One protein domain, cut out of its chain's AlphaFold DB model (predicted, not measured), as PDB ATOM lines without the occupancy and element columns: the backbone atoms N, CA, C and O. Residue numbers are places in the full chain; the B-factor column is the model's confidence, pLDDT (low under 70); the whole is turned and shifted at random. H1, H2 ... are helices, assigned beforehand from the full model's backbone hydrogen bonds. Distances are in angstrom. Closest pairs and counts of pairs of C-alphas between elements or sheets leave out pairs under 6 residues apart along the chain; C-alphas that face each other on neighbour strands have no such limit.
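AT A GLANCE: This is residues 93 to 228 of the 727 residues of an uncharacterized protein of Clostridium butyricum (UniProt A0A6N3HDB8). Helix H1 runs through the middle of a helical body, with H6 crossing it at a steep tilt on one side, H3 packed on its first part on another, and the kinked H4 passing near it. H5 packs on H6 at one end of the longest axis, while H2 and H7 pack on H4, and H7 reaches toward the other end. The 136 printed residues have seven named helices, H1 to H7 in chain order, and no named strand; the class is all helix, with the packing part aligned and part crossed. The whole is compact, with a radius of gyration of the C-alphas of 15.6 A and spans of 46 by 37 by 26 A.

HOW THE PARTS SIT: H1, residues 93 to 109, has its centre 4.3 A from the mean of the C-alphas. H6, residues 187 to 203, touches H1 with residues 191 to 196 alone, at a steep tilt of 59 degrees, opposite ways; their closest C-alphas, Ser 104 and Arg 192, are 5.8 A apart. H3, residues 123 to 130, touches residues 95 to 102 of H1, closest at the C-alphas of Arg 98 and Ile 129, 5.9 A, at a shallow tilt of 34 degrees, only just short of steep. H4, residues 148 to 163, is near H1 and touches H6 with residues 158 to 162 alone, about perpendicular at 79 degrees, closest at the C-alphas of Ile 162 and Leu 198, 6.1 A. H2, residues 114 to 119, touches H4 at a shallow tilt of 22 degrees, opposite ways, closest at the C-alphas of Thr 114 and Leu 159, 5.6 A. H7, residues 214 to 228, touches H4 with residues 215 to 219 alone, at a shallow tilt of 31 degrees, closest at the C-alphas of Ala 154 and Tyr 216, 4.7 A. H5, residues 169 to 179, touches H6, closest at the C-alphas of Ala 173 and Leu 190, 5.0 A; H5 and H7 are apart. Every O i to N i+4 pair is within hydrogen-bond range in H2, H5 and H6, against 12 of 13 in H1, 2 of 4 in H3, 9 of 12 in H4 and 10 of 11 in H7.

IN THESE COORDINATES: H1 begins at C-alpha 93 (0.811, -40.550, -32.551) and is 24.1 A long, as is H6. H4, 21.3 A, has a kink of 36 degrees near residue 157. H7, 20.6 A, ends at C-alpha 228 (-10.040, -50.115, -24.688).

THE WHOLE: The C-alphas farthest apart, Gln 182 and Ser 228, are 47.5 A apart. The printed part has no cut. The link from H3 to H4, residues 131 to 147, is long. Mean pLDDT of the printed part is 84.3, with residues 181 to 185 and 203 to 213 under 70.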
ATOM      1  N   LYS A  93       0.076 -41.331 -31.550       87.00
ATOM      2  CA  LYS A  93       0.811 -40.550 -32.551       87.00
ATOM      3  C   LYS A  93       0.145 -40.536 -33.923       87.00
ATOM      4  O   LYS A  93       0.344 -39.564 -34.651       87.00
ATOM      5  N   ALA A  94      -0.656 -41.549 -34.261       85.88
ATOM      6  CA  ALA A  94      -1.463 -41.536 -35.479       85.88
ATOM      7  C   ALA A  94      -2.523 -40.420 -35.439       85.88
ATOM      8  O   ALA A  94      -2.714 -39.713 -36.430       85.88
ATOM      9  N   VAL A  95      -3.156 -40.216 -34.278       90.56
ATOM     10  CA  VAL A  95      -4.145 -39.148 -34.061       90.56
ATOM     11  C   VAL A  95      -3.456 -37.789 -33.902       90.56
ATOM     12  O   VAL A  95      -3.815 -36.830 -34.584       90.56
ATOM     13  N   HIS A  96      -2.405 -37.717 -33.080       89.56
ATOM     14  CA  HIS A  96      -1.651 -36.489 -32.801       89.56
ATOM     15  C   HIS A  96      -1.150 -35.779 -34.068       89.56
ATOM     16  O   HIS A  96      -1.330 -34.569 -34.199       89.56
ATOM     17  N   VAL A  97      -0.594 -36.518 -35.038       87.62
ATOM     18  CA  VAL A  97      -0.102 -35.920 -36.293       87.62
ATOM     19  C   VAL A  97      -1.230 -35.235 -37.071       87.62
ATOM     20  O   VAL A  97      -1.023 -34.157 -37.621       87.62
ATOM     21  N   ARG A  98      -2.439 -35.814 -37.079       89.75
ATOM     22  CA  ARG A  98      -3.599 -35.223 -37.765       89.75
ATOM     23  C   ARG A  98      -4.123 -33.995 -37.037       89.75
ATOM     24  O   ARG A  98      -4.503 -33.033 -37.702       89.75
ATOM     25  N   VAL A  99      -4.092 -34.007 -35.704       91.94
ATOM     26  CA  VAL A  99      -4.421 -32.831 -34.889       91.94
ATOM     27  C   VAL A  99      -3.471 -31.685 -35.221       91.94
ATOM     28  O   VAL A  99      -3.939 -30.622 -35.612       91.94
ATOM     29  N   LEU A 100      -2.152 -31.895 -35.130       90.12
ATOM     30  CA  LEU A 100      -1.170 -30.835 -35.381       90.12
ATOM     31  C   LEU A 100      -1.254 -30.277 -36.802       90.12
ATOM     32  O   LEU A 100      -1.187 -29.063 -36.996       90.12
ATOM     33  N   GLU A 101      -1.434 -31.144 -37.796       88.75
ATOM     34  CA  GLU A 101      -1.583 -30.721 -39.188       88.75
ATOM     35  C   GLU A 101      -2.794 -29.807 -39.374       88.75
ATOM     36  O   GLU A 101      -2.645 -28.703 -39.890       88.75
ATOM     37  N   ASN A 102      -3.976 -30.218 -38.908       92.38
ATOM     38  CA  ASN A 102      -5.186 -29.411 -39.067       92.38
ATOM     39  C   ASN A 102      -5.169 -28.155 -38.184       92.38
ATOM     40  O   ASN A 102      -5.654 -27.105 -38.607       92.38
ATOM     41  N   LEU A 103      -4.605 -28.245 -36.975       93.94
ATOM     42  CA  LEU A 103      -4.564 -27.142 -36.014       93.94
ATOM     43  C   LEU A 103      -3.581 -26.059 -36.443       93.94
ATOM     44  O   LEU A 103      -3.917 -24.882 -36.391       93.94
ATOM     45  N   SER A 104      -2.402 -26.444 -36.936       92.50
ATOM     46  CA  SER A 104      -1.423 -25.491 -37.470       92.50
ATOM     47  C   SER A 104      -1.970 -24.727 -38.677       92.50
ATOM     48  O   SER A 104      -1.756 -23.521 -38.795       92.50
ATOM     49  N   GLU A 105      -2.699 -25.406 -39.570       92.19
ATOM     50  CA  GLU A 105      -3.334 -24.762 -40.718       92.19
ATOM     51  C   GLU A 105      -4.424 -23.782 -40.285       92.19
ATOM     52  O   GLU A 105      -4.452 -22.663 -40.802       92.19
ATOM     53  N   LEU A 106      -5.263 -24.175 -39.319       94.75
ATOM     54  CA  LEU A 106      -6.328 -23.329 -38.784       94.75
ATOM     55  C   LEU A 106      -5.762 -22.092 -38.071       94.75
ATOM     56  O   LEU A 106      -6.143 -20.968 -38.394       94.75
ATOM     57  N   PHE A 107      -4.781 -22.294 -37.189       93.94
ATOM     58  CA  PHE A 107      -4.129 -21.224 -36.434       93.94
ATOM     59  C   PHE A 107      -3.478 -20.192 -37.358       93.94
ATOM     60  O   PHE A 107      -3.678 -18.989 -37.215       93.94
ATOM     61  N   VAL A 108      -2.753 -20.645 -38.386       90.38
ATOM     62  CA  VAL A 108      -2.140 -19.738 -39.371       90.38
ATOM     63  C   VAL A 108      -3.191 -19.013 -40.218       90.38
ATOM     64  O   VAL A 108      -2.943 -17.878 -40.634       90.38
ATOM     65  N   SER A 109      -4.331 -19.648 -40.521       91.06
ATOM     66  CA  SER A 109      -5.408 -18.999 -41.279       91.06
ATOM     67  C   SER A 109      -6.152 -17.933 -40.475       91.06
ATOM     68  O   SER A 109      -6.549 -16.929 -41.062       91.06
ATOM     69  N   ASN A 110      -6.229 -18.100 -39.155       93.44
ATOM     70  CA  ASN A 110      -6.873 -17.175 -38.220       93.44
ATOM     71  C   ASN A 110      -5.862 -16.204 -37.602       93.44
ATOM     72  O   ASN A 110      -5.846 -15.959 -36.406       93.44
ATOM     73  N   GLY A 111      -4.918 -15.723 -38.413       88.38
ATOM     74  CA  GLY A 111      -3.995 -14.671 -37.987       88.38
ATOM     75  C   GLY A 111      -3.014 -15.042 -36.868       88.38
ATOM     76  O   GLY A 111      -2.301 -14.150 -36.426       88.38
ATOM     77  N   MET A 112      -2.905 -16.323 -36.487       91.31
ATOM     78  CA  MET A 112      -2.177 -16.795 -35.296       91.31
ATOM     79  C   MET A 112      -2.783 -16.282 -33.981       91.31
ATOM     80  O   MET A 112      -2.058 -16.100 -33.009       91.31
ATOM     81  N   ASP A 113      -4.098 -16.063 -33.971       93.69
ATOM     82  CA  ASP A 113      -4.881 -15.662 -32.805       93.69
ATOM     83  C   ASP A 113      -5.550 -16.887 -32.163       93.69
ATOM     84  O   ASP A 113      -6.172 -17.715 -32.847       93.69
ATOM     85  N   THR A 114      -5.390 -17.048 -30.850       92.56
ATOM     86  CA  THR A 114      -5.926 -18.207 -30.132       92.56
ATOM     87  C   THR A 114      -7.445 -18.177 -30.055       92.56
ATOM     88  O   THR A 114      -8.067 -19.213 -30.298       92.56
ATOM     89  N   GLU A 115      -8.055 -17.036 -29.737       94.62
ATOM     90  CA  GLU A 115      -9.507 -16.929 -29.559       94.62
ATOM     91  C   GLU A 115     -10.238 -17.236 -30.874       94.62
ATOM     92  O   GLU A 115     -11.067 -18.152 -30.917       94.62
ATOM     93  N   GLU A 116      -9.841 -16.594 -31.978       94.25
ATOM     94  CA  GLU A 116     -10.394 -16.836 -33.316       94.25
ATOM     95  C   GLU A 116     -10.198 -18.297 -33.759       94.25
ATOM     96  O   GLU A 116     -11.069 -18.901 -34.399       94.25
ATOM     97  N   THR A 117      -9.054 -18.905 -33.420       95.62
ATOM     98  CA  THR A 117      -8.774 -20.321 -33.713       95.62
ATOM     99  C   THR A 117      -9.703 -21.255 -32.954       95.62
ATOM    100  O   THR A 117     -10.273 -22.158 -33.566       95.62
ATOM    101  N   ILE A 118      -9.895 -21.038 -31.652       96.69
ATOM    102  CA  ILE A 118     -10.775 -21.871 -30.823       96.69
ATOM    103  C   ILE A 118     -12.240 -21.745 -31.252       96.69
ATOM    104  O   ILE A 118     -12.941 -22.761 -31.327       96.69
ATOM    105  N   GLU A 119     -12.700 -20.536 -31.585       94.81
ATOM    106  CA  GLU A 119     -14.056 -20.309 -32.100       94.81
ATOM    107  C   GLU A 119     -14.295 -21.008 -33.446       94.81
ATOM    108  O   GLU A 119     -15.389 -21.512 -33.700       94.81
ATOM    109  N   SER A 120     -13.256 -21.104 -34.279       95.56
ATOM    110  CA  SER A 120     -13.323 -21.739 -35.602       95.56
ATOM    111  C   SER A 120     -13.260 -23.271 -35.578       95.56
ATOM    112  O   SER A 120     -13.469 -23.903 -36.615       95.56
ATOM    113  N   ILE A 121     -12.960 -23.890 -34.430       96.19
ATOM    114  CA  ILE A 121     -13.034 -25.347 -34.267       96.19
ATOM    115  C   ILE A 121     -14.516 -25.738 -34.182       96.19
ATOM    116  O   ILE A 121     -15.158 -25.614 -33.138       96.19
ATOM    117  N   ASP A 122     -15.075 -26.201 -35.295       93.94
ATOM    118  CA  ASP A 122     -16.442 -26.713 -35.391       93.94
ATOM    119  C   ASP A 122     -16.464 -28.234 -35.629       93.94
ATOM    120  O   ASP A 122     -15.427 -28.868 -35.853       93.94
ATOM    121  N   ASP A 123     -17.658 -28.834 -35.600       91.69
ATOM    122  CA  ASP A 123     -17.836 -30.275 -35.830       91.69
ATOM    123  C   ASP A 123     -17.264 -30.717 -37.182       91.69
ATOM    124  O   ASP A 123     -16.720 -31.811 -37.311       91.69
ATOM    125  N   ARG A 124     -17.351 -29.863 -38.209       92.62
ATOM    126  CA  ARG A 124     -16.867 -30.183 -39.555       92.62
ATOM    127  C   ARG A 124     -15.345 -30.227 -39.607       92.62
ATOM    128  O   ARG A 124     -14.783 -31.042 -40.341       92.62
ATOM    129  N   TRP A 125     -14.674 -29.330 -38.896       94.38
ATOM    130  CA  TRP A 125     -13.228 -29.353 -38.745       94.38
ATOM    131  C   TRP A 125     -12.797 -30.563 -37.912       94.38
ATOM    132  O   TRP A 125     -11.865 -31.265 -38.307       94.38
ATOM    133  N   PHE A 126     -13.513 -30.854 -36.823       93.69
ATOM    134  CA  PHE A 126     -13.196 -31.963 -35.925       93.69
ATOM    135  C   PHE A 126     -13.388 -33.333 -36.587       93.69
ATOM    136  O   PHE A 126     -12.546 -34.217 -36.425       93.69
ATOM    137  N   GLU A 127     -14.408 -33.487 -37.436       91.88
ATOM    138  CA  GLU A 127     -14.647 -34.710 -38.212       91.88
ATOM    139  C   GLU A 127     -13.435 -35.084 -39.082       91.88
ATOM    140  O   GLU A 127     -13.112 -36.259 -39.195       91.88
ATOM    141  N   LYS A 128     -12.681 -34.113 -39.621       91.25
ATOM    142  CA  LYS A 128     -11.457 -34.393 -40.408       91.25
ATOM    143  C   LYS A 128     -10.340 -35.039 -39.588       91.25
ATOM    144  O   LYS A 128      -9.424 -35.638 -40.153       91.25
ATOM    145  N   ILE A 129     -10.367 -34.849 -38.269       92.31
ATOM    146  CA  ILE A 129      -9.446 -35.503 -37.339       92.31
ATOM    147  C   ILE A 129      -9.977 -36.891 -37.000       92.31
ATOM    148  O   ILE A 129      -9.199 -37.834 -36.991       92.31
ATOM    149  N   LEU A 130     -11.278 -37.032 -36.738       92.69
ATOM    150  CA  LEU A 130     -11.872 -38.317 -36.357       92.69
ATOM    151  C   LEU A 130     -11.926 -39.322 -37.520       92.69
ATOM    152  O   LEU A 130     -11.759 -40.522 -37.301       92.69
ATOM    153  N   GLU A 131     -12.121 -38.827 -38.739       91.06
ATOM    154  CA  GLU A 131     -12.281 -39.589 -39.978       91.06
ATOM    155  C   GLU A 131     -11.332 -39.036 -41.059       91.06
ATOM    156  O   GLU A 131     -11.732 -38.243 -41.915       91.06
ATOM    157  N   PRO A 132     -10.037 -39.400 -41.019       85.12
ATOM    158  CA  PRO A 132      -9.068 -38.947 -42.010       85.12
ATOM    159  C   PRO A 132      -9.394 -39.492 -43.410       85.12
ATOM    160  O   PRO A 132      -9.681 -40.678 -43.560       85.12
ATOM    161  N   ASP A 133      -9.220 -38.668 -44.450       78.00
ATOM    162  CA  ASP A 133      -9.526 -39.019 -45.855       78.00
ATOM    163  C   ASP A 133      -8.833 -40.308 -46.347       78.00
ATOM    164  O   ASP A 133      -9.372 -41.055 -47.157       78.00
ATOM    165  N   GLU A 134      -7.620 -40.577 -45.856       70.75
ATOM    166  CA  GLU A 134      -6.831 -41.772 -46.198       70.75
ATOM    167  C   GLU A 134      -7.271 -43.030 -45.424       70.75
ATOM    168  O   GLU A 134      -6.655 -44.086 -45.574       70.75
ATOM    169  N   ALA A 135      -8.284 -42.916 -44.557       75.56
ATOM    170  CA  ALA A 135      -8.790 -43.972 -43.684       75.56
ATOM    171  C   ALA A 135      -7.681 -44.686 -42.887       75.56
ATOM    172  O   ALA A 135      -7.659 -45.908 -42.738       75.56
ATOM    173  N   SER A 136      -6.717 -43.911 -42.373       76.12
ATOM    174  CA  SER A 136      -5.628 -44.439 -41.540       76.12
ATOM    175  C   SER A 136      -6.115 -44.972 -40.186       76.12
ATOM    176  O   SER A 136      -5.438 -45.797 -39.574       76.12
ATOM    177  N   TYR A 137      -7.265 -44.486 -39.719       87.44
ATOM    178  CA  TYR A 137      -8.031 -44.945 -38.560       87.44
ATOM    179  C   TYR A 137      -9.466 -44.405 -38.674       87.44
ATOM    180  O   TYR A 137      -9.725 -43.573 -39.541       87.44
ATOM    181  N   HIS A 138     -10.356 -44.850 -37.785       90.06
ATOM    182  CA  HIS A 138     -11.738 -44.378 -37.686       90.06
ATOM    183  C   HIS A 138     -12.074 -44.091 -36.220       90.06
ATOM    184  O   HIS A 138     -11.794 -44.920 -35.357       90.06
ATOM    185  N   LEU A 139     -12.641 -42.926 -35.917       94.19
ATOM    186  CA  LEU A 139     -13.097 -42.540 -34.571       94.19
ATOM    187  C   LEU A 139     -14.559 -42.068 -34.568       94.19
ATOM    188  O   LEU A 139     -15.121 -41.824 -33.500       94.19
ATOM    189  N   GLY A 140     -15.209 -41.991 -35.730       90.38
ATOM    190  CA  GLY A 140     -16.562 -41.468 -35.905       90.38
ATOM    191  C   GLY A 140     -17.615 -42.201 -35.073       90.38
ATOM    192  O   GLY A 140     -18.532 -41.573 -34.553       90.38
ATOM    193  N   TYR A 141     -17.454 -43.508 -34.835       89.19
ATOM    194  CA  TYR A 141     -18.362 -44.272 -33.960       89.19
ATOM    195  C   TYR A 141     -18.341 -43.852 -32.490       89.19
ATOM    196  O   TYR A 141     -19.270 -44.185 -31.755       89.19
ATOM    197  N   ILE A 142     -17.275 -43.193 -32.045       91.25
ATOM    198  CA  ILE A 142     -17.143 -42.706 -30.671       91.25
ATOM    199  C   ILE A 142     -17.135 -41.177 -30.609       91.25
ATOM    200  O   ILE A 142     -16.865 -40.623 -29.547       91.25
ATOM    201  N   LYS A 143     -17.482 -40.489 -31.705       90.31
ATOM    202  CA  LYS A 143     -17.492 -39.021 -31.779       90.31
ATOM    203  C   LYS A 143     -18.366 -38.378 -30.704       90.31
ATOM    204  O   LYS A 143     -17.947 -37.410 -30.092       90.31
ATOM    205  N   ASP A 144     -19.524 -38.972 -30.408       88.31
ATOM    206  CA  ASP A 144     -20.475 -38.429 -29.429       88.31
ATOM    207  C   ASP A 144     -19.949 -38.554 -27.985       88.31
ATOM    208  O   ASP A 144     -20.483 -37.943 -27.064       88.31
ATOM    209  N   ILE A 145     -18.906 -39.368 -27.782       90.94
ATOM    210  CA  ILE A 145     -18.223 -39.574 -26.500       90.94
ATOM    211  C   ILE A 145     -16.968 -38.689 -26.417       90.94
ATOM    212  O   ILE A 145     -16.583 -38.258 -25.332       90.94
ATOM    213  N   ILE A 146     -16.325 -38.402 -27.556       88.31
ATOM    214  CA  ILE A 146     -15.169 -37.505 -27.640       88.31
ATOM    215  C   ILE A 146     -15.681 -36.058 -27.681       88.31
ATOM    216  O   ILE A 146     -15.981 -35.508 -28.736       88.31
ATOM    217  N   ASN A 147     -15.761 -35.428 -26.513       85.56
ATOM    218  CA  ASN A 147     -16.237 -34.056 -26.378       85.56
ATOM    219  C   ASN A 147     -15.295 -33.039 -27.070       85.56
ATOM    220  O   ASN A 147     -14.110 -32.937 -26.733       85.56
ATOM    221  N   ILE A 148     -15.838 -32.268 -28.021       91.88
ATOM    222  CA  ILE A 148     -15.121 -31.204 -28.743       91.88
ATOM    223  C   ILE A 148     -14.764 -30.016 -27.837       91.88
ATOM    224  O   ILE A 148     -13.719 -29.395 -28.028       91.88
ATOM    225  N   ASP A 149     -15.575 -29.715 -26.823       91.38
ATOM    226  CA  ASP A 149     -15.293 -28.629 -25.879       91.38
ATOM    227  C   ASP A 149     -14.111 -28.986 -24.974       91.38
ATOM    228  O   ASP A 149     -13.254 -28.143 -24.706       91.38
ATOM    229  N   ASP A 150     -13.994 -30.256 -24.575       90.38
ATOM    230  CA  ASP A 150     -12.824 -30.744 -23.837       90.38
ATOM    231  C   ASP A 150     -11.555 -30.620 -24.691       90.38
ATOM    232  O   ASP A 150     -10.512 -30.191 -24.193       90.38
ATOM    233  N   PHE A 151     -11.652 -30.908 -25.995       92.75
ATOM    234  CA  PHE A 151     -10.560 -30.676 -26.939       92.75
ATOM    235  C   PHE A 151     -10.188 -29.188 -27.037       92.75
ATOM    236  O   PHE A 151      -9.012 -28.848 -26.900       92.75
ATOM    237  N   LYS A 152     -11.170 -28.293 -27.226       94.69
ATOM    238  CA  LYS A 152     -10.958 -26.832 -27.293       94.69
ATOM    239  C   LYS A 152     -10.250 -26.301 -26.052       94.69
ATOM    240  O   LYS A 152      -9.251 -25.591 -26.167       94.69
ATOM    241  N   ASN A 153     -10.731 -26.692 -24.874       90.62
ATOM    242  CA  ASN A 153     -10.140 -26.306 -23.595       90.62
ATOM    243  C   ASN A 153      -8.688 -26.787 -23.480       90.62
ATOM    244  O   ASN A 153      -7.815 -26.032 -23.048       90.62
ATOM    245  N   ALA A 154      -8.424 -28.023 -23.909       89.12
ATOM    246  CA  ALA A 154      -7.100 -28.618 -23.854       89.12
ATOM    247  C   ALA A 154      -6.092 -27.929 -24.791       89.12
ATOM    248  O   ALA A 154      -4.948 -27.696 -24.395       89.12
ATOM    249  N   VAL A 155      -6.494 -27.573 -26.017       91.38
ATOM    250  CA  VAL A 155      -5.583 -26.933 -26.983       91.38
ATOM    251  C   VAL A 155      -5.445 -25.424 -26.776       91.38
ATOM    252  O   VAL A 155      -4.379 -24.885 -27.064       91.38
ATOM    253  N   SER A 156      -6.455 -24.743 -26.219       90.81
ATOM    254  CA  SER A 156      -6.423 -23.293 -25.958       90.81
ATOM    255  C   SER A 156      -5.231 -22.881 -25.092       90.81
ATOM    256  O   SER A 156      -4.536 -21.917 -25.407       90.81
ATOM    257  N   LYS A 157      -4.925 -23.655 -24.041       84.44
ATOM    258  CA  LYS A 157      -3.771 -23.392 -23.165       84.44
ATOM    259  C   LYS A 157      -2.451 -23.383 -23.933       84.44
ATOM    260  O   LYS A 157      -1.626 -22.504 -23.716       84.44
ATOM    261  N   VAL A 158      -2.271 -24.342 -24.840       86.88
ATOM    262  CA  VAL A 158      -1.050 -24.462 -25.645       86.88
ATOM    263  C   VAL A 158      -0.992 -23.358 -26.701       86.88
ATOM    264  O   VAL A 158       0.049 -22.724 -26.859       86.88
ATOM    265  N   LEU A 159      -2.106 -23.082 -27.385       90.44
ATOM    266  CA  LEU A 159      -2.179 -22.030 -28.403       90.44
ATOM    267  C   LEU A 159      -1.872 -20.642 -27.832       90.44
ATOM    268  O   LEU A 159      -1.066 -19.936 -28.427       90.44
ATOM    269  N   ASN A 160      -2.388 -20.309 -26.644       88.56
ATOM    270  CA  ASN A 160      -2.103 -19.031 -25.980       88.56
ATOM    271  C   ASN A 160      -0.597 -18.810 -25.768       88.56
ATOM    272  O   ASN A 160      -0.099 -17.692 -25.872       88.56
ATOM    273  N   VAL A 161       0.155 -19.872 -25.476       85.12
ATOM    274  CA  VAL A 161       1.614 -19.785 -25.324       85.12
ATOM    275  C   VAL A 161       2.296 -19.624 -26.679       85.12
ATOM    276  O   VAL A 161       3.232 -18.839 -26.801       85.12
ATOM    277  N   ILE A 162       1.828 -20.350 -27.695       88.88
ATOM    278  CA  ILE A 162       2.356 -20.263 -29.063       88.88
ATOM    279  C   ILE A 162       2.139 -18.860 -29.644       88.88
ATOM    280  O   ILE A 162       3.047 -18.326 -30.277       88.88
ATOM    281  N   GLU A 163       0.967 -18.266 -29.420       89.44
ATOM    282  CA  GLU A 163       0.631 -16.898 -29.822       89.44
ATOM    283  C   GLU A 163       1.588 -15.872 -29.204       89.44
ATOM    284  O   GLU A 163       2.090 -14.993 -29.899       89.44
ATOM    285  N   ASN A 164       1.897 -16.029 -27.915       87.06
ATOM    286  CA  ASN A 164       2.766 -15.120 -27.164       87.06
ATOM    287  C   ASN A 164       4.259 -15.505 -27.218       87.06
ATOM    288  O   ASN A 164       5.061 -14.990 -26.435       87.06
ATOM    289  N   ALA A 165       4.652 -16.434 -28.093       86.56
ATOM    290  CA  ALA A 165       6.024 -16.919 -28.154       86.56
ATOM    291  C   ALA A 165       6.965 -15.917 -28.839       86.56
ATOM    292  O   ALA A 165       6.687 -15.430 -29.933       86.56
ATOM    293  N   GLU A 166       8.144 -15.705 -28.251       84.12
ATOM    294  CA  GLU A 166       9.238 -14.952 -28.870       84.12
ATOM    295  C   GLU A 166      10.452 -15.869 -29.129       84.12
ATOM    296  O   GLU A 166      10.932 -16.532 -28.204       84.12
ATOM    297  N   PRO A 167      10.989 -15.938 -30.364       86.12
ATOM    298  CA  PRO A 167      10.459 -15.353 -31.602       86.12
ATOM    299  C   PRO A 167       9.168 -16.042 -32.079       86.12
ATOM    300  O   PRO A 167       9.000 -17.253 -31.881       86.12
ATOM    301  N   ASP A 168       8.307 -15.270 -32.753       87.25
ATOM    302  CA  ASP A 168       7.002 -15.715 -33.256       87.25
ATOM    303  C   ASP A 168       7.119 -16.707 -34.438       87.25
ATOM    304  O   ASP A 168       8.199 -16.969 -34.986       87.25
ATOM    305  N   ILE A 169       5.987 -17.266 -34.881       88.00
ATOM    306  CA  ILE A 169       5.943 -18.211 -36.013       88.00
ATOM    307  C   ILE A 169       6.496 -17.594 -37.309       88.00
ATOM    308  O   ILE A 169       7.108 -18.298 -38.120       88.00
ATOM    309  N   ILE A 170       6.284 -16.297 -37.551       87.75
ATOM    310  CA  ILE A 170       6.724 -15.624 -38.779       87.75
ATOM    311  C   ILE A 170       8.246 -15.473 -38.785       87.75
ATOM    312  O   ILE A 170       8.888 -15.723 -39.814       87.75
ATOM    313  N   GLU A 171       8.829 -15.042 -37.673       87.38
ATOM    314  CA  GLU A 171      10.263 -14.883 -37.486       87.38
ATOM    315  C   GLU A 171      10.972 -16.229 -37.543       87.38
ATOM    316  O   GLU A 171      11.876 -16.388 -38.370       87.38
ATOM    317  N   ARG A 172      10.475 -17.238 -36.820       87.69
ATOM    318  CA  ARG A 172      10.991 -18.614 -36.912       87.69
ATOM    319  C   ARG A 172      10.910 -19.161 -38.332       87.69
ATOM    320  O   ARG A 172      11.877 -19.721 -38.843       87.69
ATOM    321  N   ALA A 173       9.808 -18.926 -39.049       85.88
ATOM    322  CA  ALA A 173       9.694 -19.327 -40.453       85.88
ATOM    323  C   ALA A 173      10.728 -18.619 -41.357       85.88
ATOM    324  O   ALA A 173      11.236 -19.229 -42.304       85.88
ATOM    325  N   LYS A 174      11.075 -17.350 -41.086       85.50
ATOM    326  CA  LYS A 174      12.145 -16.627 -41.804       85.50
ATOM    327  C   LYS A 174      13.529 -17.187 -41.471       85.50
ATOM    328  O   LYS A 174      14.362 -17.281 -42.374       85.50
ATOM    329  N   GLU A 175      13.784 -17.548 -40.219       84.44
ATOM    330  CA  GLU A 175      15.035 -18.186 -39.789       84.44
ATOM    331  C   GLU A 175      15.209 -19.556 -40.443       84.44
ATOM    332  O   GLU A 175      16.218 -19.801 -41.110       84.44
ATOM    333  N   ASN A 176      14.164 -20.380 -40.393       80.94
ATOM    334  CA  ASN A 176      14.084 -21.654 -41.094       80.94
ATOM    335  C   ASN A 176      14.331 -21.473 -42.599       80.94
ATOM    336  O   ASN A 176      15.166 -22.160 -43.187       80.94
ATOM    337  N   LYS A 177      13.734 -20.456 -43.235       80.56
ATOM    338  CA  LYS A 177      14.004 -20.138 -44.649       80.56
ATOM    339  C   LYS A 177      15.481 -19.844 -44.941       80.56
ATOM    340  O   LYS A 177      15.965 -20.221 -46.008       80.56
ATOM    341  N   LYS A 178      16.198 -19.169 -44.033       80.56
ATOM    342  CA  LYS A 178      17.644 -18.910 -44.177       80.56
ATOM    343  C   LYS A 178      18.448 -20.207 -44.048       80.56
ATOM    344  O   LYS A 178      19.370 -20.418 -44.832       80.56
ATOM    345  N   LEU A 179      18.072 -21.078 -43.109       73.88
ATOM    346  CA  LEU A 179      18.699 -22.390 -42.907       73.88
ATOM    347  C   LEU A 179      18.525 -23.312 -44.125       73.88
ATOM    348  O   LEU A 179      19.463 -24.016 -44.498       73.88
ATOM    349  N   TYR A 180      17.369 -23.257 -44.791       70.81
ATOM    350  CA  TYR A 180      17.047 -24.068 -45.973       70.81
ATOM    351  C   TYR A 180      17.431 -23.418 -47.315       70.81
ATOM    352  O   TYR A 180      16.959 -23.870 -48.357       70.81
ATOM    353  N   GLY A 181      18.270 -22.370 -47.308       57.03
ATOM    354  CA  GLY A 181      18.477 -21.347 -48.355       57.03
ATOM    355  C   GLY A 181      18.767 -21.755 -49.817       57.03
ATOM    356  O   GLY A 181      19.044 -20.877 -50.629       57.03
ATOM    357  N   GLN A 182      18.685 -23.033 -50.190       58.06
ATOM    358  CA  GLN A 182      18.774 -23.536 -51.569       58.06
ATOM    359  C   GLN A 182      17.491 -24.237 -52.070       58.06
ATOM    360  O   GLN A 182      17.374 -24.505 -53.266       58.06
ATOM    361  N   GLN A 183      16.515 -24.525 -51.202       63.94
ATOM    362  CA  GLN A 183      15.294 -25.263 -51.552       63.94
ATOM    363  C   GLN A 183      14.096 -24.313 -51.742       63.94
ATOM    364  O   GLN A 183      13.874 -23.391 -50.955       63.94
ATOM    365  N   LYS A 184      13.293 -24.526 -52.799       65.75
ATOM    366  CA  LYS A 184      12.025 -23.800 -53.008       65.75
ATOM    367  C   LYS A 184      10.962 -24.350 -52.054       65.75
ATOM    368  O   LYS A 184      10.189 -25.226 -52.429       65.75
ATOM    369  N   VAL A 185      10.935 -23.837 -50.829       69.81
ATOM    370  CA  VAL A 185       9.961 -24.227 -49.798       69.81
ATOM    371  C   VAL A 185       8.812 -23.224 -49.737       69.81
ATOM    372  O   VAL A 185       9.033 -22.012 -49.807       69.81
ATOM    373  N   SER A 186       7.575 -23.718 -49.616       79.94
ATOM    374  CA  SER A 186       6.408 -22.852 -49.448       79.94
ATOM    375  C   SER A 186       6.425 -22.188 -48.068       79.94
ATOM    376  O   SER A 186       6.869 -22.769 -47.079       79.94
ATOM    377  N   ILE A 187       5.914 -20.959 -47.975       80.75
ATOM    378  CA  ILE A 187       5.815 -20.271 -46.680       80.75
ATOM    379  C   ILE A 187       4.853 -20.992 -45.723       80.75
ATOM    380  O   ILE A 187       5.069 -20.963 -44.517       80.75
ATOM    381  N   LYS A 188       3.830 -21.675 -46.265       82.44
ATOM    382  CA  LYS A 188       2.880 -22.499 -45.502       82.44
ATOM    383  C   LYS A 188       3.617 -23.600 -44.735       82.44
ATOM    384  O   LYS A 188       3.424 -23.737 -43.535       82.44
ATOM    385  N   GLU A 189       4.517 -24.313 -45.409       80.94
ATOM    386  CA  GLU A 189       5.284 -25.407 -44.807       80.94
ATOM    387  C   GLU A 189       6.239 -24.916 -43.710       80.94
ATOM    388  O   GLU A 189       6.329 -25.516 -42.644       80.94
ATOM    389  N   LEU A 190       6.911 -23.780 -43.933       84.50
ATOM    390  CA  LEU A 190       7.818 -23.189 -42.940       84.50
ATOM    391  C   LEU A 190       7.090 -22.735 -41.669       84.50
ATOM    392  O   LEU A 190       7.626 -22.887 -40.574       84.50
ATOM    393  N   ARG A 191       5.873 -22.195 -41.813       87.06
ATOM    394  CA  ARG A 191       5.024 -21.817 -40.675       87.06
ATOM    395  C   ARG A 191       4.547 -23.037 -39.899       87.06
ATOM    396  O   ARG A 191       4.574 -23.005 -38.677       87.06
ATOM    397  N   ARG A 192       4.182 -24.120 -40.593       85.94
ATOM    398  CA  ARG A 192       3.838 -25.391 -39.945       85.94
ATOM    399  C   ARG A 192       5.006 -25.936 -39.125       85.94
ATOM    400  O   ARG A 192       4.813 -26.277 -37.967       85.94
ATOM    401  N   ILE A 193       6.216 -25.953 -39.692       84.38
ATOM    402  CA  ILE A 193       7.424 -26.382 -38.966       84.38
ATOM    403  C   ILE A 193       7.618 -25.536 -37.702       84.38
ATOM    404  O   ILE A 193       7.808 -26.101 -36.630       84.38
ATOM    405  N   ALA A 194       7.521 -24.207 -37.810       88.00
ATOM    406  CA  ALA A 194       7.657 -23.306 -36.665       88.00
ATOM    407  C   ALA A 194       6.569 -23.534 -35.595       88.00
ATOM    408  O   ALA A 194       6.880 -23.544 -34.406       88.00
ATOM    409  N   PHE A 195       5.319 -23.779 -36.004       90.19
ATOM    410  CA  PHE A 195       4.233 -24.156 -35.095       90.19
ATOM    411  C   PHE A 195       4.536 -25.474 -34.369       90.19
ATOM    412  O   PHE A 195       4.439 -25.536 -33.151       90.19
ATOM    413  N   GLU A 196       4.961 -26.517 -35.091       86.19
ATOM    414  CA  GLU A 196       5.330 -27.814 -34.506       86.19
ATOM    415  C   GLU A 196       6.522 -27.701 -33.536       86.19
ATOM    416  O   GLU A 196       6.588 -28.433 -32.552       86.19
ATOM    417  N   GLU A 197       7.493 -26.819 -33.806       83.75
ATOM    418  CA  GLU A 197       8.609 -26.545 -32.881       83.75
ATOM    419  C   GLU A 197       8.113 -25.924 -31.581       83.75
ATOM    420  O   GLU A 197       8.482 -26.389 -30.505       83.75
ATOM    421  N   LEU A 198       7.275 -24.892 -31.681       86.62
ATOM    422  CA  LEU A 198       6.700 -24.221 -30.519       86.62
ATOM    423  C   LEU A 198       5.789 -25.159 -29.733       86.62
ATOM    424  O   LEU A 198       5.881 -25.208 -28.510       86.62
ATOM    425  N   TRP A 199       4.969 -25.957 -30.415       86.56
ATOM    426  CA  TRP A 199       4.159 -26.981 -29.769       86.56
ATOM    427  C   TRP A 199       5.036 -27.926 -28.950       86.56
ATOM    428  O   TRP A 199       4.813 -28.099 -27.758       86.56
ATOM    429  N   ASN A 200       6.085 -28.488 -29.553       79.31
ATOM    430  CA  ASN A 200       6.935 -29.465 -28.874       79.31
ATOM    431  C   ASN A 200       7.783 -28.848 -27.755       79.31
ATOM    432  O   ASN A 200       7.988 -29.506 -26.739       79.31
ATOM    433  N   GLN A 201       8.240 -27.600 -27.902       76.88
ATOM    434  CA  GLN A 201       8.942 -26.867 -26.839       76.88
ATOM    435  C   GLN A 201       8.060 -26.674 -25.603       76.88
ATOM    436  O   GLN A 201       8.545 -26.807 -24.487       76.88
ATOM    437  N   ASN A 202       6.768 -26.413 -25.807       70.94
ATOM    438  CA  ASN A 202       5.819 -26.149 -24.724       70.94
ATOM    439  C   ASN A 202       5.061 -27.403 -24.250       70.94
ATOM    440  O   ASN A 202       4.358 -27.358 -23.244       70.94
ATOM    441  N   ALA A 203       5.204 -28.521 -24.969       59.75
ATOM    442  CA  ALA A 203       4.647 -29.828 -24.626       59.75
ATOM    443  C   ALA A 203       5.663 -30.782 -23.972       59.75
ATOM    444  O   ALA A 203       5.301 -31.908 -23.626       59.75
ATOM    445  N   SER A 204       6.928 -30.377 -23.825       52.53
ATOM    446  CA  SER A 204       7.997 -31.197 -23.245       52.53
ATOM    447  C   SER A 204       8.550 -30.505 -22.006       52.53
ATOM    448  O   SER A 204       9.208 -29.482 -22.145       52.53
ATOM    449  N   ASP A 205       8.354 -31.081 -20.820       50.16
ATOM    450  CA  ASP A 205       9.135 -30.699 -19.643       50.16
ATOM    451  C   ASP A 205       9.885 -31.940 -19.152       50.16
ATOM    452  O   ASP A 205       9.283 -32.937 -18.750       50.16
ATOM    453  N   SER A 206      11.213 -31.919 -19.268       45.88
ATOM    454  CA  SER A 206      12.092 -33.028 -18.880       45.88
ATOM    455  C   SER A 206      12.250 -33.180 -17.359       45.88
ATOM    456  O   SER A 206      12.828 -34.171 -16.923       45.88
ATOM    457  N   ASP A 207      11.707 -32.246 -16.568       40.94
ATOM    458  CA  ASP A 207      11.980 -32.106 -15.129       40.94
ATOM    459  C   ASP A 207      10.737 -32.204 -14.211       40.94
ATOM    460  O   ASP A 207      10.803 -31.855 -13.034       40.94
ATOM    461  N   GLY A 208       9.607 -32.734 -14.694       39.94
ATOM    462  CA  GLY A 208       8.508 -33.174 -13.816       39.94
ATOM    463  C   GLY A 208       7.631 -32.083 -13.177       39.94
ATOM    464  O   GLY A 208       6.966 -32.371 -12.183       39.94
ATOM    465  N   ASN A 209       7.575 -30.870 -13.739       41.47
ATOM    466  CA  ASN A 209       6.547 -29.873 -13.402       41.47
ATOM    467  C   ASN A 209       5.337 -29.965 -14.354       41.47
ATOM    468  O   ASN A 209       5.419 -30.587 -15.413       41.47
ATOM    469  N   GLU A 210       4.191 -29.396 -13.950       46.25
ATOM    470  CA  GLU A 210       2.923 -29.412 -14.700       46.25
ATOM    471  C   GLU A 210       3.109 -28.926 -16.147       46.25
ATOM    472  O   GLU A 210       3.162 -27.735 -16.444       46.25
ATOM    473  N   ASN A 211       3.214 -29.889 -17.059       57.38
ATOM    474  CA  ASN A 211       3.405 -29.671 -18.483       57.38
ATOM    475  C   ASN A 211       2.134 -29.028 -19.075       57.38
ATOM    476  O   ASN A 211       1.038 -29.552 -18.890       57.38
ATOM    477  N   MET A 212       2.228 -27.907 -19.795       58.41
ATOM    478  CA  MET A 212       1.039 -27.183 -20.290       58.41
ATOM    479  C   MET A 212       0.243 -27.971 -21.348       58.41
ATOM    480  O   MET A 212      -0.954 -27.746 -21.515       58.41
ATOM    481  N   ALA A 213       0.873 -28.954 -22.002       60.81
ATOM    482  CA  ALA A 213       0.197 -29.927 -22.863       60.81
ATOM    483  C   ALA A 213      -0.424 -31.113 -22.095       60.81
ATOM    484  O   ALA A 213      -0.934 -32.039 -22.725       60.81
ATOM    485  N   CYS A 214      -0.384 -31.127 -20.756       71.06
ATOM    486  CA  CYS A 214      -0.940 -32.208 -19.936       71.06
ATOM    487  C   CYS A 214      -2.423 -32.438 -20.247       71.06
ATOM    488  O   CYS A 214      -2.809 -33.576 -20.487       71.06
ATOM    489  N   ASP A 215      -3.224 -31.377 -20.373       83.19
ATOM    490  CA  ASP A 215      -4.652 -31.507 -20.692       83.19
ATOM    491  C   ASP A 215      -4.886 -32.087 -22.090       83.19
ATOM    492  O   ASP A 215      -5.745 -32.949 -22.271       83.19
ATOM    493  N   TYR A 216      -4.085 -31.672 -23.077       87.25
ATOM    494  CA  TYR A 216      -4.129 -32.241 -24.426       87.25
ATOM    495  C   TYR A 216      -3.753 -33.724 -24.427       87.25
ATOM    496  O   TYR A 216      -4.412 -34.539 -25.072       87.25
ATOM    497  N   ASN A 217      -2.723 -34.089 -23.668       84.75
ATOM    498  CA  ASN A 217      -2.278 -35.470 -23.546       84.75
ATOM    499  C   ASN A 217      -3.312 -36.328 -22.813       84.75
ATOM    500  O   ASN A 217      -3.596 -37.436 -23.252       84.75
ATOM    501  N   ILE A 218      -3.937 -35.797 -21.757       87.69
ATOM    502  CA  ILE A 218      -5.048 -36.444 -21.053       87.69
ATOM    503  C   ILE A 218      -6.218 -36.661 -22.013       87.69
ATOM    504  O   ILE A 218      -6.762 -37.764 -22.056       87.69
ATOM    505  N   TRP A 219      -6.590 -35.646 -22.798       90.62
ATOM    506  CA  TRP A 219      -7.635 -35.767 -23.813       90.62
ATOM    507  C   TRP A 219      -7.306 -36.874 -24.824       90.62
ATOM    508  O   TRP A 219      -8.133 -37.752 -25.073       90.62
ATOM    509  N   LEU A 220      -6.075 -36.892 -25.339       90.75
ATOM    510  CA  LEU A 220      -5.624 -37.883 -26.311       90.75
ATOM    511  C   LEU A 220      -5.608 -39.303 -25.718       90.75
ATOM    512  O   LEU A 220      -6.130 -40.234 -26.329       90.75
ATOM    513  N   ASP A 221      -5.071 -39.479 -24.513       90.88
ATOM    514  CA  ASP A 221      -5.023 -40.773 -23.823       90.88
ATOM    515  C   ASP A 221      -6.428 -41.268 -23.436       90.88
ATOM    516  O   ASP A 221      -6.687 -42.476 -23.423       90.88
ATOM    517  N   ASN A 222      -7.369 -40.357 -23.162       93.31
ATOM    518  CA  ASN A 222      -8.761 -40.712 -22.887       93.31
ATOM    519  C   ASN A 222      -9.447 -41.357 -24.099       93.31
ATOM    520  O   ASN A 222     -10.245 -42.273 -23.900       93.31
ATOM    521  N   ILE A 223      -9.086 -40.984 -25.333       95.00
ATOM    522  CA  ILE A 223      -9.552 -41.693 -26.540       95.00
ATOM    523  C   ILE A 223      -9.134 -43.167 -26.469       95.00
ATOM    524  O   ILE A 223      -9.969 -44.059 -26.620       95.00
ATOM    525  N   GLY A 224      -7.863 -43.439 -26.157       94.81
ATOM    526  CA  GLY A 224      -7.353 -44.803 -25.995       94.81
ATOM    527  C   GLY A 224      -8.088 -45.594 -24.909       94.81
ATOM    528  O   GLY A 224      -8.427 -46.764 -25.119       94.81
ATOM    529  N   LYS A 225      -8.403 -44.955 -23.773       95.50
ATOM    530  CA  LYS A 225      -9.188 -45.570 -22.686       95.50
ATOM    531  C   LYS A 225     -10.612 -45.908 -23.122       95.50
ATOM    532  O   LYS A 225     -11.076 -47.002 -22.819       95.50
ATOM    533  N   ILE A 226     -11.283 -45.015 -23.854       96.12
ATOM    534  CA  ILE A 226     -12.641 -45.246 -24.374       96.12
ATOM    535  C   ILE A 226     -12.653 -46.461 -25.307       96.12
ATOM    536  O   ILE A 226     -13.490 -47.351 -25.152       96.12
ATOM    537  N   ILE A 227     -11.705 -46.531 -26.247       96.06
ATOM    538  CA  ILE A 227     -11.611 -47.649 -27.199       96.06
ATOM    539  C   ILE A 227     -11.324 -48.963 -26.457       96.06
ATOM    540  O   ILE A 227     -11.947 -49.983 -26.752       96.06
ATOM    541  N   SER A 228     -10.413 -48.934 -25.479       95.12
ATOM    542  CA  SER A 228     -10.040 -50.115 -24.688       95.12
ATOM    543  C   SER A 228     -11.210 -50.623 -23.849       95.12
ATOM    544  O   SER A 228     -11.534 -51.804 -23.920       95.12
TER     545      SER A 228